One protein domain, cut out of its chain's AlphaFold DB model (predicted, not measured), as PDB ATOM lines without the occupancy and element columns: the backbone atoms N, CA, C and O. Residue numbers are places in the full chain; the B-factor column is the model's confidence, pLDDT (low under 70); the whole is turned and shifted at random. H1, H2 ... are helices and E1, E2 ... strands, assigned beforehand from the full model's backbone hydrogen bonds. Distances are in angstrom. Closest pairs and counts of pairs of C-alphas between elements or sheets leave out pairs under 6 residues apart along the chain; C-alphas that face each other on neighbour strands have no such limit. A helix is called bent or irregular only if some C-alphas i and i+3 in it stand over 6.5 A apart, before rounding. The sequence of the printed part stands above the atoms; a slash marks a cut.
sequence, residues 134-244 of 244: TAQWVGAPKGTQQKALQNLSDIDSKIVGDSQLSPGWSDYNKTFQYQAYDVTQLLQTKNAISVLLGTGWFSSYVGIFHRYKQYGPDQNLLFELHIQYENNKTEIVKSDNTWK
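What this domain is: This is residues 134 to 244 of the 244 residues of the protein "Hypothetical protein" of Oppiella nova (UniProt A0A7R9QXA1). The model has little regular structure: an elongated body of loops, with the hairpin of E1 and E2 towards one end, the loop around Phe 209 at the other, and H1 to one side. The printed part has 111 residues, in order H1, H2, E1, E2; the class is mixed, though named elements hold only 23 residues. It is only just loose, close to compact, with a radius of gyration of the C-alphas of 16.1 A and spans of 55 by 33 by 28 A.

How they stand to each other: Look first at residues 138 to 139, which pair antiparallel with residues 220 to 221. Next come H1, residues 145 to 153, and H2, residues 200 to 203, apart from each other. Then E1, residues 224 to 228, and E2, residues 234 to 238, form an antiparallel hairpin, their directions at 165 degrees; N 225 and O 237 are within hydrogen-bond range at 2.8 A. H1 is apart from both strands. In H1 every O i to N i+4 pair is within hydrogen-bond range; H2 is too short for such a pair.

Where its parts are: Find C-alpha 145 at (119.371, 114.370, 125.474); from there H1 runs 13.2 A. H2 is neither bent nor irregular, but only just: C-alphas 200 and 203 are 6.2 A apart. E1 runs 12.9 A, and E2 runs 13.0 A to C-alpha 238 at (115.096, 135.092, 129.067).

The domain as a whole: The C-alphas farthest apart, of Phe 209 and Asn 231, are 55.6 A apart. The printed part has no cut; the links H1 to H2 and H2 to E1 are long. Look for pLDDT under 70 at residues 142 to 155.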
ATOM      1  N   THR A 134     116.459 138.868 135.613       96.25
ATOM      2  CA  THR A 134     115.010 138.627 135.552       96.25
ATOM      3  C   THR A 134     114.651 137.225 135.054       96.25
ATOM      4  O   THR A 134     113.471 136.842 135.078       96.25
ATOM      5  N   ALA A 135     115.644 136.492 134.549       96.44
ATOM      6  CA  ALA A 135     115.569 135.096 134.150       96.44
ATOM      7  C   ALA A 135     115.369 134.151 135.339       96.44
ATOM      8  O   ALA A 135     115.659 134.467 136.493       96.44
ATOM      9  N   GLN A 136     114.892 132.952 135.030       95.56
ATOM     10  CA  GLN A 136     114.768 131.845 135.965       95.56
ATOM     11  C   GLN A 136     115.774 130.757 135.603       95.56
ATOM     12  O   GLN A 136     116.065 130.524 134.425       95.56
ATOM     13  N   TRP A 137     116.276 130.066 136.624       93.62
ATOM     14  CA  TRP A 137     117.029 128.834 136.430       93.62
ATOM     15  C   TRP A 137     116.105 127.756 135.864       93.62
ATOM     16  O   TRP A 137     115.101 127.417 136.490       93.62
ATOM     17  N   VAL A 138     116.455 127.208 134.702       93.06
ATOM     18  CA  VAL A 138     115.694 126.136 134.042       93.06
ATOM     19  C   VAL A 138     116.578 124.927 133.779       93.06
ATOM     20  O   VAL A 138     117.709 125.069 133.318       93.06
ATOM     21  N   GLY A 139     116.073 123.734 134.079       87.50
ATOM     22  CA  GLY A 139     116.774 122.473 133.848       87.50
ATOM     23  C   GLY A 139     116.235 121.734 132.629       87.50
ATOM     24  O   GLY A 139     115.050 121.826 132.309       87.50
ATOM     25  N   ALA A 140     117.091 120.962 131.960       75.31
ATOM     26  CA  ALA A 140     116.642 120.096 130.874       75.31
ATOM     27  C   ALA A 140     115.748 118.962 131.424       75.31
ATOM     28  O   ALA A 140     116.120 118.321 132.416       75.31
ATOM     29  N   PRO A 141     114.601 118.651 130.789       71.00
ATOM     30  CA  PRO A 141     113.791 117.506 131.188       71.00
ATOM     31  C   PRO A 141     114.608 116.207 131.121       71.00
ATOM     32  O   PRO A 141     115.353 115.963 130.170       71.00
ATOM     33  N   LYS A 142     114.472 115.339 132.126       69.75
ATOM     34  CA  LYS A 142     115.222 114.072 132.165       69.75
ATOM     35  C   LYS A 142     114.879 113.206 130.946       69.75
ATOM     36  O   LYS A 142     113.710 113.009 130.630       69.75
ATOM     37  N   GLY A 143     115.906 112.663 130.285       67.50
ATOM     38  CA  GLY A 143     115.754 111.723 129.165       67.50
ATOM     39  C   GLY A 143     115.598 112.345 127.770       67.50
ATOM     40  O   GLY A 143     115.357 111.610 126.818       67.50
ATOM     41  N   THR A 144     115.756 113.663 127.600       66.19
ATOM     42  CA  THR A 144     115.589 114.334 126.289       66.19
ATOM     43  C   THR A 144     116.883 114.515 125.487       66.19
ATOM     44  O   THR A 144     116.838 114.998 124.356       66.19
ATOM     45  N   GLN A 145     118.032 114.086 126.021       67.19
ATOM     46  CA  GLN A 145     119.371 114.370 125.474       67.19
ATOM     47  C   GLN A 145     119.534 113.950 124.004       67.19
ATOM     48  O   GLN A 145     120.019 114.723 123.183       67.19
ATOM     49  N   GLN A 146     119.084 112.742 123.648       61.12
ATOM     50  CA  GLN A 146     119.216 112.221 122.284       61.12
ATOM     51  C   GLN A 146     118.320 112.967 121.282       61.12
ATOM     52  O   GLN A 146     118.721 113.198 120.144       61.12
ATOM     53  N   LYS A 147     117.131 113.396 121.723       62.56
ATOM     54  CA  LYS A 147     116.180 114.160 120.906       62.56
ATOM     55  C   LYS A 147     116.648 115.603 120.691       62.56
ATOM     56  O   LYS A 147     116.484 116.140 119.602       62.56
ATOM     57  N   ALA A 148     117.273 116.212 121.701       64.69
ATOM     58  CA  ALA A 148     117.842 117.555 121.601       64.69
ATOM     59  C   ALA A 148     118.967 117.630 120.554       64.69
ATOM     60  O   ALA A 148     118.999 118.560 119.756       64.69
ATOM     61  N   LEU A 149     119.847 116.622 120.506       64.00
ATOM     62  CA  LEU A 149     120.939 116.565 119.527       64.00
ATOM     63  C   LEU A 149     120.439 116.390 118.084       64.00
ATOM     64  O   LEU A 149     121.007 116.995 117.182       64.00
ATOM     65  N   GLN A 150     119.364 115.620 117.868       61.97
ATOM     66  CA  GLN A 150     118.727 115.491 116.547       61.97
ATOM     67  C   GLN A 150     118.068 116.801 116.092       61.97
ATOM     68  O   GLN A 150     118.263 117.230 114.963       61.97
ATOM     69  N   ASN A 151     117.350 117.493 116.981       61.94
ATOM     70  CA  ASN A 151     116.719 118.768 116.628       61.94
ATOM     71  C   ASN A 151     117.745 119.852 116.250       61.94
ATOM     72  O   ASN A 151     117.447 120.719 115.436       61.94
ATOM     73  N   LEU A 152     118.948 119.824 116.834       63.72
ATOM     74  CA  LEU A 152     120.012 120.774 116.500       63.72
ATOM     75  C   LEU A 152     120.603 120.548 115.108       63.72
ATOM     76  O   LEU A 152     121.005 121.519 114.475       63.72
ATOM     77  N   SER A 153     120.642 119.304 114.615       63.00
ATOM     78  CA  SER A 153     121.102 119.032 113.247       63.00
ATOM     79  C   SER A 153     120.133 119.526 112.171       63.00
ATOM     80  O   SER A 153     120.556 119.730 111.037       63.00
ATOM     81  N   ASP A 154     118.867 119.762 112.529       65.50
ATOM     82  CA  ASP A 154     117.830 120.246 111.611       65.50
ATOM     83  C   ASP A 154     117.761 121.787 111.532       65.50
ATOM     84  O   ASP A 154     116.991 122.337 110.742       65.50
ATOM     85  N   ILE A 155     118.552 122.500 112.344       67.75
ATOM     86  CA  ILE A 155     118.587 123.968 112.398       67.75
ATOM     87  C   ILE A 155     119.899 124.462 111.785       67.75
ATOM     88  O   ILE A 155     120.978 124.072 112.234       67.75
ATOM     89  N   ASP A 156     119.816 125.390 110.825       74.88
ATOM     90  CA  ASP A 156     120.977 126.156 110.349       74.88
ATOM     91  C   ASP A 156     121.497 127.057 111.483       74.88
ATOM     92  O   ASP A 156     121.015 128.169 111.717       74.88
ATOM     93  N   SER A 157     122.412 126.502 112.277       79.94
ATOM     94  CA  SER A 157     122.828 127.049 113.565       79.94
ATOM     95  C   SER A 157     124.152 127.792 113.439       79.94
ATOM     96  O   SER A 157     125.152 127.242 112.978       79.94
ATOM     97  N   LYS A 158     124.194 129.028 113.943       88.12
ATOM     98  CA  LYS A 158     125.447 129.758 114.172       88.12
ATOM     99  C   LYS A 158     125.825 129.650 115.644       88.12
ATOM    100  O   LYS A 158     125.034 130.011 116.512       88.12
ATOM    101  N   ILE A 159     127.030 129.156 115.922       88.69
ATOM    102  CA  ILE A 159     127.560 129.077 117.288       88.69
ATOM    103  C   ILE A 159     127.906 130.485 117.786       88.69
ATOM    104  O   ILE A 159     128.512 131.276 117.061       88.69
ATOM    105  N   VAL A 160     127.502 130.793 119.019       92.19
ATOM    106  CA  VAL A 160     127.809 132.059 119.694       92.19
ATOM    107  C   VAL A 160     129.127 131.922 120.453       92.19
ATOM    108  O   VAL A 160     129.239 131.090 121.350       92.19
ATOM    109  N   GLY A 161     130.099 132.773 120.116       87.94
ATOM    110  CA  GLY A 161     131.428 132.768 120.730       87.94
ATOM    111  C   GLY A 161     132.304 131.583 120.308       87.94
ATOM    112  O   GLY A 161     131.914 130.742 119.501       87.94
ATOM    113  N   ASP A 162     133.515 131.534 120.855       87.88
ATOM    114  CA  ASP A 162     134.528 130.493 120.621       87.88
ATOM    115  C   ASP A 162     134.933 129.748 121.910       87.88
ATOM    116  O   ASP A 162     135.760 128.831 121.880       87.88
ATOM    117  N   SER A 163     134.326 130.114 123.044       87.12
ATOM    118  CA  SER A 163     134.637 129.554 124.355       87.12
ATOM    119  C   SER A 163     134.244 128.080 124.463       87.12
ATOM    120  O   SER A 163     133.133 127.676 124.118       87.12
ATOM    121  N   GLN A 164     135.152 127.276 125.012       88.06
ATOM    122  CA  GLN A 164     134.949 125.852 125.270       88.06
ATOM    123  C   GLN A 164     134.783 125.615 126.770       88.06
ATOM    124  O   GLN A 164     135.461 126.240 127.582       88.06
ATOM    125  N   LEU A 165     133.904 124.679 127.142       89.75
ATOM    126  CA  LEU A 165     133.661 124.288 128.542       89.75
ATOM    127  C   LEU A 165     133.210 125.448 129.456       89.75
ATOM    128  O   LEU A 165     133.450 125.427 130.664       89.75
ATOM    129  N   SER A 166     132.532 126.447 128.884       90.12
ATOM    130  CA  SER A 166     131.861 127.518 129.633       90.12
ATOM    131  C   SER A 166     130.835 126.956 130.636       90.12
ATOM    132  O   SER A 166     130.170 125.968 130.315       90.12
ATOM    133  N   PRO A 167     130.680 127.547 131.841       91.94
ATOM    134  CA  PRO A 167     131.336 128.760 132.348       91.94
ATOM    135  C   PRO A 167     132.704 128.519 133.020       91.94
ATOM    136  O   PRO A 167     133.210 129.387 133.728       91.94
ATOM    137  N   GLY A 168     133.299 127.336 132.852       91.94
ATOM    138  CA  GLY A 168     134.503 126.924 133.570       91.94
ATOM    139  C   GLY A 168     134.216 126.400 134.979       91.94
ATOM    140  O   GLY A 168     133.075 126.102 135.352       91.94
ATOM    141  N   TRP A 169     135.279 126.242 135.770       91.56
ATOM    142  CA  TRP A 169     135.213 125.661 137.109       91.56
ATOM    143  C   TRP A 169     135.419 126.714 138.204       91.56
ATOM    144  O   TRP A 169     136.422 127.422 138.228       91.56
ATOM    145  N   SER A 170     134.467 126.785 139.134       91.69
ATOM    146  CA  SER A 170     134.545 127.554 140.380       91.69
ATOM    147  C   SER A 170     133.917 126.762 141.537       91.69
ATOM    148  O   SER A 170     133.349 125.686 141.326       91.69
ATOM    149  N   ASP A 171     134.042 127.257 142.772       90.69
ATOM    150  CA  ASP A 171     133.231 126.762 143.890       90.69
ATOM    151  C   ASP A 171     131.805 127.300 143.720       90.69
ATOM    152  O   ASP A 171     131.486 128.403 144.169       90.69
ATOM    153  N   TYR A 172     130.961 126.526 143.036       90.62
ATOM    154  CA  TYR A 172     129.611 126.943 142.650       90.62
ATOM    155  C   TYR A 172     128.698 127.254 143.851       90.62
ATOM    156  O   TYR A 172     127.701 127.942 143.699       90.62
ATOM    157  N   ASN A 173     129.040 126.836 145.074       89.38
ATOM    158  CA  ASN A 173     128.293 127.249 146.272       89.38
ATOM    159  C   ASN A 173     128.589 128.696 146.704       89.38
ATOM    160  O   ASN A 173     127.937 129.213 147.608       89.38
ATOM    161  N   LYS A 174     129.600 129.335 146.106       91.00
ATOM    162  CA  LYS A 174     130.061 130.685 146.456       91.00
ATOM    163  C   LYS A 174     130.065 131.630 145.269       91.00
ATOM    164  O   LYS A 174     129.805 132.817 145.435       91.00
ATOM    165  N   THR A 175     130.417 131.134 144.090       90.06
ATOM    166  CA  THR A 175     130.589 131.972 142.905       90.06
ATOM    167  C   THR A 175     130.139 131.213 141.672       90.06
ATOM    168  O   THR A 175     130.568 130.088 141.446       90.06
ATOM    169  N   PHE A 176     129.320 131.863 140.852       87.12
ATOM    170  CA  PHE A 176     129.028 131.442 139.491       87.12
ATOM    171  C   PHE A 176     129.565 132.501 138.538       87.12
ATOM    172  O   PHE A 176     129.321 133.690 138.732       87.12
ATOM    173  N   GLN A 177     130.304 132.068 137.522       92.19
ATOM    174  CA  GLN A 177     130.710 132.936 136.423       92.19
ATOM    175  C   GLN A 177     129.659 132.849 135.321       92.19
ATOM    176  O   GLN A 177     129.176 131.757 135.016       92.19
ATOM    177  N   TYR A 178     129.340 133.976 134.697       94.06
ATOM    178  CA  TYR A 178     128.517 134.012 133.493       94.06
ATOM    179  C   TYR A 178     129.323 134.611 132.333       94.06
ATOM    180  O   TYR A 178     130.411 135.152 132.530       94.06
ATOM    181  N   GLN A 179     128.839 134.418 131.107       94.12
ATOM    182  CA  GLN A 179     129.505 134.879 129.892       94.12
ATOM    183  C   GLN A 179     128.601 135.877 129.175       94.12
ATOM    184  O   GLN A 179     127.381 135.719 129.173       94.12
ATOM    185  N   ALA A 180     129.209 136.874 128.538       95.06
ATOM    186  CA  ALA A 180     128.518 137.829 127.688       95.06
ATOM    187  C   ALA A 180     129.124 137.805 126.285       95.06
ATOM    188  O   ALA A 180     130.344 137.779 126.124       95.06
ATOM    189  N   TYR A 181     128.257 137.835 125.277       94.56
ATOM    190  CA  TYR A 181     128.631 137.796 123.868       94.56
ATOM    191  C   TYR A 181     127.853 138.866 123.105       94.56
ATOM    192  O   TYR A 181     126.652 139.031 123.323       94.56
ATOM    193  N   ASP A 182     128.519 139.566 122.185       92.94
ATOM    194  CA  ASP A 182     127.834 140.429 121.222       92.94
ATOM    195  C   ASP A 182     127.267 139.556 120.098       92.94
ATOM    196  O   ASP A 182     128.003 138.979 119.296       92.94
ATOM    197  N   VAL A 183     125.942 139.446 120.060       94.50
ATOM    198  CA  VAL A 183     125.207 138.664 119.058       94.50
ATOM    199  C   VAL A 183     124.484 139.545 118.041       94.50
ATOM    200  O   VAL A 183     123.680 139.039 117.262       94.50
ATOM    201  N   THR A 184     124.771 140.852 118.003       92.62
ATOM    202  CA  THR A 184     124.060 141.829 117.157       92.62
ATOM    203  C   THR A 184     124.027 141.397 115.690       92.62
ATOM    204  O   THR A 184     122.984 141.449 115.047       92.62
ATOM    205  N   GLN A 185     125.153 140.897 115.171       92.44
ATOM    206  CA  GLN A 185     125.299 140.469 113.771       92.44
ATOM    207  C   GLN A 185     124.648 139.107 113.460       92.44
ATOM    208  O   GLN A 185     124.623 138.679 112.307       92.44
ATOM    209  N   LEU A 186     124.160 138.394 114.480       91.69
ATOM    210  CA  LEU A 186     123.494 137.100 114.328       91.69
ATOM    211  C   LEU A 186     121.969 137.232 114.283       91.69
ATOM    212  O   LEU A 186     121.307 136.319 113.789       91.69
ATOM    213  N   LEU A 187     121.423 138.345 114.783       91.44
ATOM    214  CA  LEU A 187     119.984 138.562 114.875       91.44
ATOM    215  C   LEU A 187     119.335 138.700 113.491       91.44
ATOM    216  O   LEU A 187     119.818 139.407 112.608       91.44
ATOM    217  N   GLN A 188     118.190 138.042 113.334       90.00
ATOM    218  CA  GLN A 188     117.315 138.105 112.165       90.00
ATOM    219  C   GLN A 188     115.898 138.542 112.567       90.00
ATOM    220  O   GLN A 188     115.619 138.813 113.734       90.00
ATOM    221  N   THR A 189     114.964 138.592 111.614       88.50
ATOM    222  CA  THR A 189     113.543 138.888 111.894       88.50
ATOM    223  C   THR A 189     112.833 137.758 112.646       88.50
ATOM    224  O   THR A 189     111.869 138.010 113.364       88.50
ATOM    225  N   LYS A 190     113.306 136.516 112.494       89.56
ATOM    226  CA  LYS A 190     112.873 135.337 113.253       89.56
ATOM    227  C   LYS A 190     114.109 134.614 113.759       89.56
ATOM    228  O   LYS A 190     114.991 134.303 112.968       89.56
ATOM    229  N   ASN A 191     114.153 134.340 115.056       90.69
ATOM    230  CA  ASN A 191     115.305 133.722 115.701       90.69
ATOM    231  C   ASN A 191     114.862 132.505 116.508       90.69
ATOM    232  O   ASN A 191     113.765 132.487 117.067       90.69
ATOM    233  N   ALA A 192     115.748 131.523 116.591       90.62
ATOM    234  CA  ALA A 192     115.690 130.447 117.565       90.62
ATOM    235  C   ALA A 192     117.007 130.462 118.347       90.62
ATOM    236  O   ALA A 192     118.067 130.710 117.772       90.62
ATOM    237  N   ILE A 193     116.929 130.223 119.654       90.06
ATOM    238  CA  ILE A 193     118.089 130.130 120.538       90.06
ATOM    239  C   ILE A 193     118.049 128.747 121.164       90.06
ATOM    240  O   ILE A 193     117.026 128.343 121.713       90.06
ATOM    241  N   SER A 194     119.172 128.046 121.088       88.56
ATOM    242  CA  SER A 194     119.341 126.728 121.683       88.56
ATOM    243  C   SER A 194     120.623 126.714 122.498       88.56
ATOM    244  O   SER A 194     121.644 127.248 122.065       88.56
ATOM    245  N   VAL A 195     120.579 126.083 123.670       88.94
ATOM    246  CA  VAL A 195     121.737 125.942 124.558       88.94
ATOM    247  C   VAL A 195     121.917 124.472 124.901       88.94
ATOM    248  O   VAL A 195     120.984 123.806 125.348       88.94
ATOM    249  N   LEU A 196     123.130 123.963 124.700       86.38
ATOM    250  CA  LEU A 196     123.510 122.620 125.117       86.38
ATOM    251  C   LEU A 196     124.108 122.658 126.522       86.38
ATOM    252  O   LEU A 196     125.093 123.352 126.765       86.38
ATOM    253  N   LEU A 197     123.533 121.875 127.436       87.50
ATOM    254  CA  LEU A 197     124.031 121.736 128.802       87.50
ATOM    255  C   LEU A 197     124.856 120.457 128.947       87.50
ATOM    256  O   LEU A 197     124.346 119.346 128.803       87.50
ATOM    257  N   GLY A 198     126.140 120.623 129.260       85.88
ATOM    258  CA  GLY A 198     127.025 119.537 129.677       85.88
ATOM    259  C   GLY A 198     127.041 119.377 131.198       85.88
ATOM    260  O   GLY A 198     126.831 120.333 131.940       85.88
ATOM    261  N   THR A 199     127.341 118.173 131.683       87.50
ATOM    262  CA  THR A 199     127.446 117.889 133.127       87.50
ATOM    263  C   THR A 199     128.616 118.621 133.797       87.50
ATOM    264  O   THR A 199     128.516 119.027 134.955       87.50
ATOM    265  N   GLY A 200     129.734 118.790 133.075       88.88
ATOM    266  CA  GLY A 200     130.912 119.549 133.509       88.88
ATOM    267  C   GLY A 200     131.460 119.134 134.882       88.88
ATOM    268  O   GLY A 200     131.216 118.023 135.358       88.88
ATOM    269  N   TRP A 201     132.173 120.043 135.547       90.94
ATOM    270  CA  TRP A 201     132.622 119.864 136.939       90.94
ATOM    271  C   TRP A 201     131.487 119.957 137.963       90.94
ATOM    272  O   TRP A 201     131.673 119.586 139.120       90.94
ATOM    273  N   PHE A 202     130.315 120.446 137.553       88.88
ATOM    274  CA  PHE A 202     129.163 120.617 138.431       88.88
ATOM    275  C   PHE A 202     128.600 119.265 138.893       88.88
ATOM    276  O   PHE A 202     128.408 119.042 140.093       88.88
ATOM    277  N   SER A 203     128.380 118.341 137.947       88.19
ATOM    278  CA  SER A 203     127.698 117.072 138.226       88.19
ATOM    279  C   SER A 203     128.441 115.799 137.799       88.19
ATOM    280  O   SER A 203     127.960 114.703 138.098       88.19
ATOM    281  N   SER A 204     129.583 115.897 137.107       85.50
ATOM    282  CA  SER A 204     130.377 114.718 136.707       85.50
ATOM    283  C   SER A 204     131.278 114.209 137.835       85.50
ATOM    284  O   SER A 204     131.339 114.794 138.916       85.50
ATOM    285  N   TYR A 205     131.995 113.113 137.574       86.25
ATOM    286  CA  TYR A 205     133.118 112.690 138.407       86.25
ATOM    287  C   TYR A 205     134.286 113.662 138.255       86.25
ATOM    288  O   TYR A 205     134.729 113.928 137.136       86.25
ATOM    289  N   VAL A 206     134.805 114.163 139.375       85.75
ATOM    290  CA  VAL A 206     135.952 115.077 139.389       85.75
ATOM    291  C   VAL A 206     137.111 114.486 140.190       85.75
ATOM    292  O   VAL A 206     136.978 114.167 141.375       85.75
ATOM    293  N   GLY A 207     138.271 114.405 139.535       82.31
ATOM    294  CA  GLY A 207     139.542 114.002 140.133       82.31
ATOM    295  C   GLY A 207     139.606 112.539 140.586       82.31
ATOM    296  O   GLY A 207     138.668 111.759 140.440       82.31
ATOM    297  N   ILE A 208     140.740 112.172 141.184       80.75
ATOM    298  CA  ILE A 208     141.038 110.798 141.632       80.75
ATOM    299  C   ILE A 208     140.206 110.341 142.839       80.75
ATOM    300  O   ILE A 208     140.149 109.155 143.151       80.75
ATOM    301  N   PHE A 209     139.534 111.275 143.515       76.81
ATOM    302  CA  PHE A 209     138.671 110.992 144.663       76.81
ATOM    303  C   PHE A 209     137.218 110.710 144.267       76.81
ATOM    304  O   PHE A 209     136.375 110.570 145.146       76.81
ATOM    305  N   HIS A 210     136.925 110.639 142.961       71.31
ATOM    306  CA  HIS A 210     135.619 110.254 142.419       71.31
ATOM    307  C   HIS A 210     134.449 111.049 143.018       71.31
ATOM    308  O   HIS A 210     133.365 110.509 143.238       71.31
ATOM    309  N   ARG A 211     134.650 112.350 143.282       76.12
ATOM    310  CA  ARG A 211     133.560 113.214 143.750       76.12
ATOM    311  C   ARG A 211     132.521 113.305 142.642       76.12
ATOM    312  O   ARG A 211     132.810 113.847 141.580       76.12
ATOM    313  N   TYR A 212     131.350 112.735 142.892       82.25
ATOM    314  CA  TYR A 212     130.240 112.662 141.951       82.25
ATOM    315  C   TYR A 212     129.122 113.589 142.406       82.25
ATOM    316  O   TYR A 212     128.781 113.590 143.589       82.25
ATOM    317  N   LYS A 213     128.549 114.369 141.477       82.62
ATOM    318  CA  LYS A 213     127.452 115.309 141.773       82.62
ATOM    319  C   LYS A 213     127.753 116.252 142.939       82.62
ATOM    320  O   LYS A 213     126.884 116.521 143.761       82.62
ATOM    321  N   GLN A 214     128.988 116.751 143.006       84.19
ATOM    322  CA  GLN A 214     129.462 117.552 144.137       84.19
ATOM    323  C   GLN A 214     128.589 118.790 144.401       84.19
ATOM    324  O   GLN A 214     128.427 119.171 145.558       84.19
ATOM    325  N   TYR A 215     128.045 119.406 143.349       87.44
ATOM    326  CA  TYR A 215     127.269 120.646 143.454       87.44
ATOM    327  C   TYR A 215     125.782 120.466 143.145       87.44
ATOM    328  O   TYR A 215     124.964 121.293 143.535       87.44
ATOM    329  N   GLY A 216     125.413 119.372 142.485       85.69
ATOM    330  CA  GLY A 216     124.022 119.042 142.228       85.69
ATOM    331  C   GLY A 216     123.856 117.934 141.190       85.69
ATOM    332  O   GLY A 216     124.797 117.601 140.460       85.69
ATOM    333  N   PRO A 217     122.663 117.321 141.129       79.94
ATOM    334  CA  PRO A 217     122.383 116.242 140.191       79.94
ATOM    335  C   PRO A 217     122.022 116.724 138.781       79.94
ATOM    336  O   PRO A 217     122.285 115.987 137.830       79.94
ATOM    337  N   ASP A 218     121.436 117.916 138.659       83.44
ATOM    338  CA  ASP A 218     120.777 118.400 137.445       83.44
ATOM    339  C   ASP A 218     121.464 119.675 136.922       83.44
ATOM    340  O   ASP A 218     121.880 120.534 137.703       83.44
ATOM    341  N   GLN A 219     121.611 119.784 135.598       85.31
ATOM    342  CA  GLN A 219     122.194 120.955 134.939       85.31
ATOM    343  C   GLN A 219     121.099 121.994 134.730       85.31
ATOM    344  O   GLN A 219     120.027 121.660 134.226       85.31
ATOM    345  N   ASN A 220     121.391 123.244 135.077       90.06
ATOM    346  CA  ASN A 220     120.463 124.353 134.909       90.06
ATOM    347  C   ASN A 220     121.103 125.467 134.082       90.06
ATOM    348  O   ASN A 220     122.317 125.666 134.115       90.06
ATOM    349  N   LEU A 221     120.258 126.199 133.368       93.19
ATOM    350  CA  LEU A 221     120.594 127.374 132.586       93.19
ATOM    351  C   LEU A 221     119.990 128.610 133.247       93.19
ATOM    352  O   LEU A 221     118.808 128.607 133.590       93.19
ATOM    353  N   LEU A 222     120.787 129.667 133.353       95.25
ATOM    354  CA  LEU A 222     120.310 131.034 133.513       95.25
ATOM    355  C   LEU A 222     120.747 131.808 132.270       95.25
ATOM    356  O   LEU A 222     121.935 131.823 131.945       95.25
ATOM    357  N   PHE A 223     119.797 132.389 131.548       96.12
ATOM    358  CA  PHE A 223     120.054 133.031 130.265       96.12
ATOM    359  C   PHE A 223     119.226 134.301 130.108       96.12
ATOM    360  O   PHE A 223     118.019 134.290 130.346       96.12
ATOM    361  N   GLU A 224     119.866 135.362 129.619       96.88
ATOM    362  CA  GLU A 224     119.201 136.559 129.117       96.88
ATOM    363  C   GLU A 224     119.875 137.047 127.835       96.88
ATOM    364  O   GLU A 224     121.098 137.132 127.745       96.88
ATOM    365  N   LEU A 225     119.053 137.418 126.860       95.94
ATOM    366  CA  LEU A 225     119.425 138.175 125.679       95.94
ATOM    367  C   LEU A 225     118.803 139.563 125.802       95.94
ATOM    368  O   LEU A 225     117.581 139.703 125.767       95.94
ATOM    369  N   HIS A 226     119.657 140.575 125.922       94.19
ATOM    370  CA  HIS A 226     119.268 141.980 125.995       94.19
ATOM    371  C   HIS A 226     119.356 142.597 124.598       94.19
ATOM    372  O   HIS A 226     120.426 142.622 123.993       94.19
ATOM    373  N   ILE A 227     118.233 143.089 124.081       92.88
ATOM    374  CA  ILE A 227     118.130 143.706 122.758       92.88
ATOM    375  C   ILE A 227     117.839 145.189 122.949       92.88
ATOM    376  O   ILE A 227     116.846 145.549 123.578       92.88
ATOM    377  N   GLN A 228     118.674 146.048 122.370       90.25
ATOM    378  CA  GLN A 228     118.412 147.479 122.257       90.25
ATOM    379  C   GLN A 228     118.114 147.823 120.796       90.25
ATOM    380  O   GLN A 228     118.932 147.585 119.910       90.25
ATOM    381  N   TYR A 229     116.937 148.391 120.549       88.94
ATOM    382  CA  TYR A 229     116.503 148.839 119.229       88.94
ATOM    383  C   TYR A 229     116.966 150.277 118.953       88.94
ATOM    384  O   TYR A 229     117.208 151.055 119.876       88.94
ATOM    385  N   GLU A 230     117.012 150.668 117.676       87.62
ATOM    386  CA  GLU A 230     117.413 152.021 117.246       87.62
ATOM    387  C   GLU A 230     116.546 153.140 117.848       87.62
ATOM    388  O   GLU A 230     117.016 154.251 118.073       87.62
ATOM    389  N   ASN A 231     115.282 152.845 118.159       88.75
ATOM    390  CA  ASN A 231     114.361 153.777 118.815       88.75
ATOM    391  C   ASN A 231     114.526 153.834 120.348       88.75
ATOM    392  O   ASN A 231     113.652 154.363 121.032       88.75
ATOM    393  N   ASN A 232     115.611 153.273 120.890       83.75
ATOM    394  CA  ASN A 232     115.901 153.129 122.320       83.75
ATOM    395  C   ASN A 232     114.939 152.222 123.104       83.75
ATOM    396  O   ASN A 232     115.041 152.148 124.329       83.75
ATOM    397  N   LYS A 233     114.026 151.502 122.441       91.38
ATOM    398  CA  LYS A 233     113.281 150.423 123.097       91.38
ATOM    399  C   LYS A 233     114.258 149.310 123.477       91.38
ATOM    400  O   LYS A 233     115.177 149.008 122.717       91.38
ATOM    401  N   THR A 234     114.020 148.670 124.615       91.88
ATOM    402  CA  THR A 234     114.738 147.464 125.030       91.88
ATOM    403  C   THR A 234     113.793 146.271 125.132       91.88
ATOM    404  O   THR A 234     112.610 146.424 125.441       91.88
ATOM    405  N   GLU A 235     114.319 145.080 124.882       94.00
ATOM    406  CA  GLU A 235     113.630 143.805 125.058       94.00
ATOM    407  C   GLU A 235     114.581 142.796 125.702       94.00
ATOM    408  O   GLU A 235     115.775 142.797 125.410       94.00
ATOM    409  N   ILE A 236     114.051 141.953 126.591       95.50
ATOM    410  CA  ILE A 236     114.810 140.881 127.238       95.50
ATOM    411  C   ILE A 236     114.127 139.555 126.914       95.50
ATOM    412  O   ILE A 236     113.001 139.309 127.352       95.50
ATOM    413  N   VAL A 237     114.824 138.695 126.174       96.00
ATOM    414  CA  VAL A 237     114.451 137.285 126.000       96.00
ATOM    415  C   VAL A 237     115.210 136.485 127.047       96.00
ATOM    416  O   VAL A 237     116.429 136.585 127.129       96.00
ATOM    417  N   LYS A 238     114.515 135.697 127.863       97.00
ATOM    418  CA  LYS A 238     115.096 135.092 129.067       97.00
ATOM    419  C   LYS A 238     114.738 133.626 129.228       97.00
ATOM    420  O   LYS A 238     113.732 133.182 128.675       97.00
ATOM    421  N   SER A 239     115.544 132.888 129.988       96.81
ATOM    422  CA  SER A 239     115.192 131.536 130.415       96.81
ATOM    423  C   SER A 239     114.039 131.559 131.413       96.81
ATOM    424  O   SER A 239     114.082 132.273 132.416       96.81
ATOM    425  N   ASP A 240     113.007 130.773 131.129       95.06
ATOM    426  CA  ASP A 240     111.863 130.510 132.001       95.06
ATOM    427  C   ASP A 240     111.171 129.194 131.591       95.06
ATOM    428  O   ASP A 240     111.618 128.489 130.681       95.06
ATOM    429  N   ASN A 241     110.060 128.854 132.247       91.00
ATOM    430  CA  ASN A 241     109.334 127.602 132.009       91.00
ATOM    431  C   ASN A 241     108.688 127.473 130.611       91.00
ATOM    432  O   ASN A 241     108.015 126.476 130.354       91.00
ATOM    433  N   THR A 242     108.847 128.453 129.712       91.00
ATOM    434  CA  THR A 242     108.378 128.363 128.319       91.00
ATOM    435  C   THR A 242     109.392 127.694 127.383       91.00
ATOM    436  O   THR A 242     109.031 127.314 126.263       91.00
ATOM    437  N   TRP A 243     110.638 127.511 127.837       89.50
ATOM    438  CA  TRP A 243     111.695 126.813 127.100       89.50
ATOM    439  C   TRP A 243     111.386 125.312 126.962       89.50
ATOM    440  O   TRP A 243     110.669 124.735 127.782       89.50
ATOM    441  N   LYS A 244     111.904 124.678 125.902       79.62
ATOM    442  CA  LYS A 244     111.650 123.267 125.558       79.62
ATOM    443  C   LYS A 244     112.932 122.460 125.435       79.62
ATOM    444  O   LYS A 244     113.925 123.030 124.938       79.62
TER     445      LYS A 244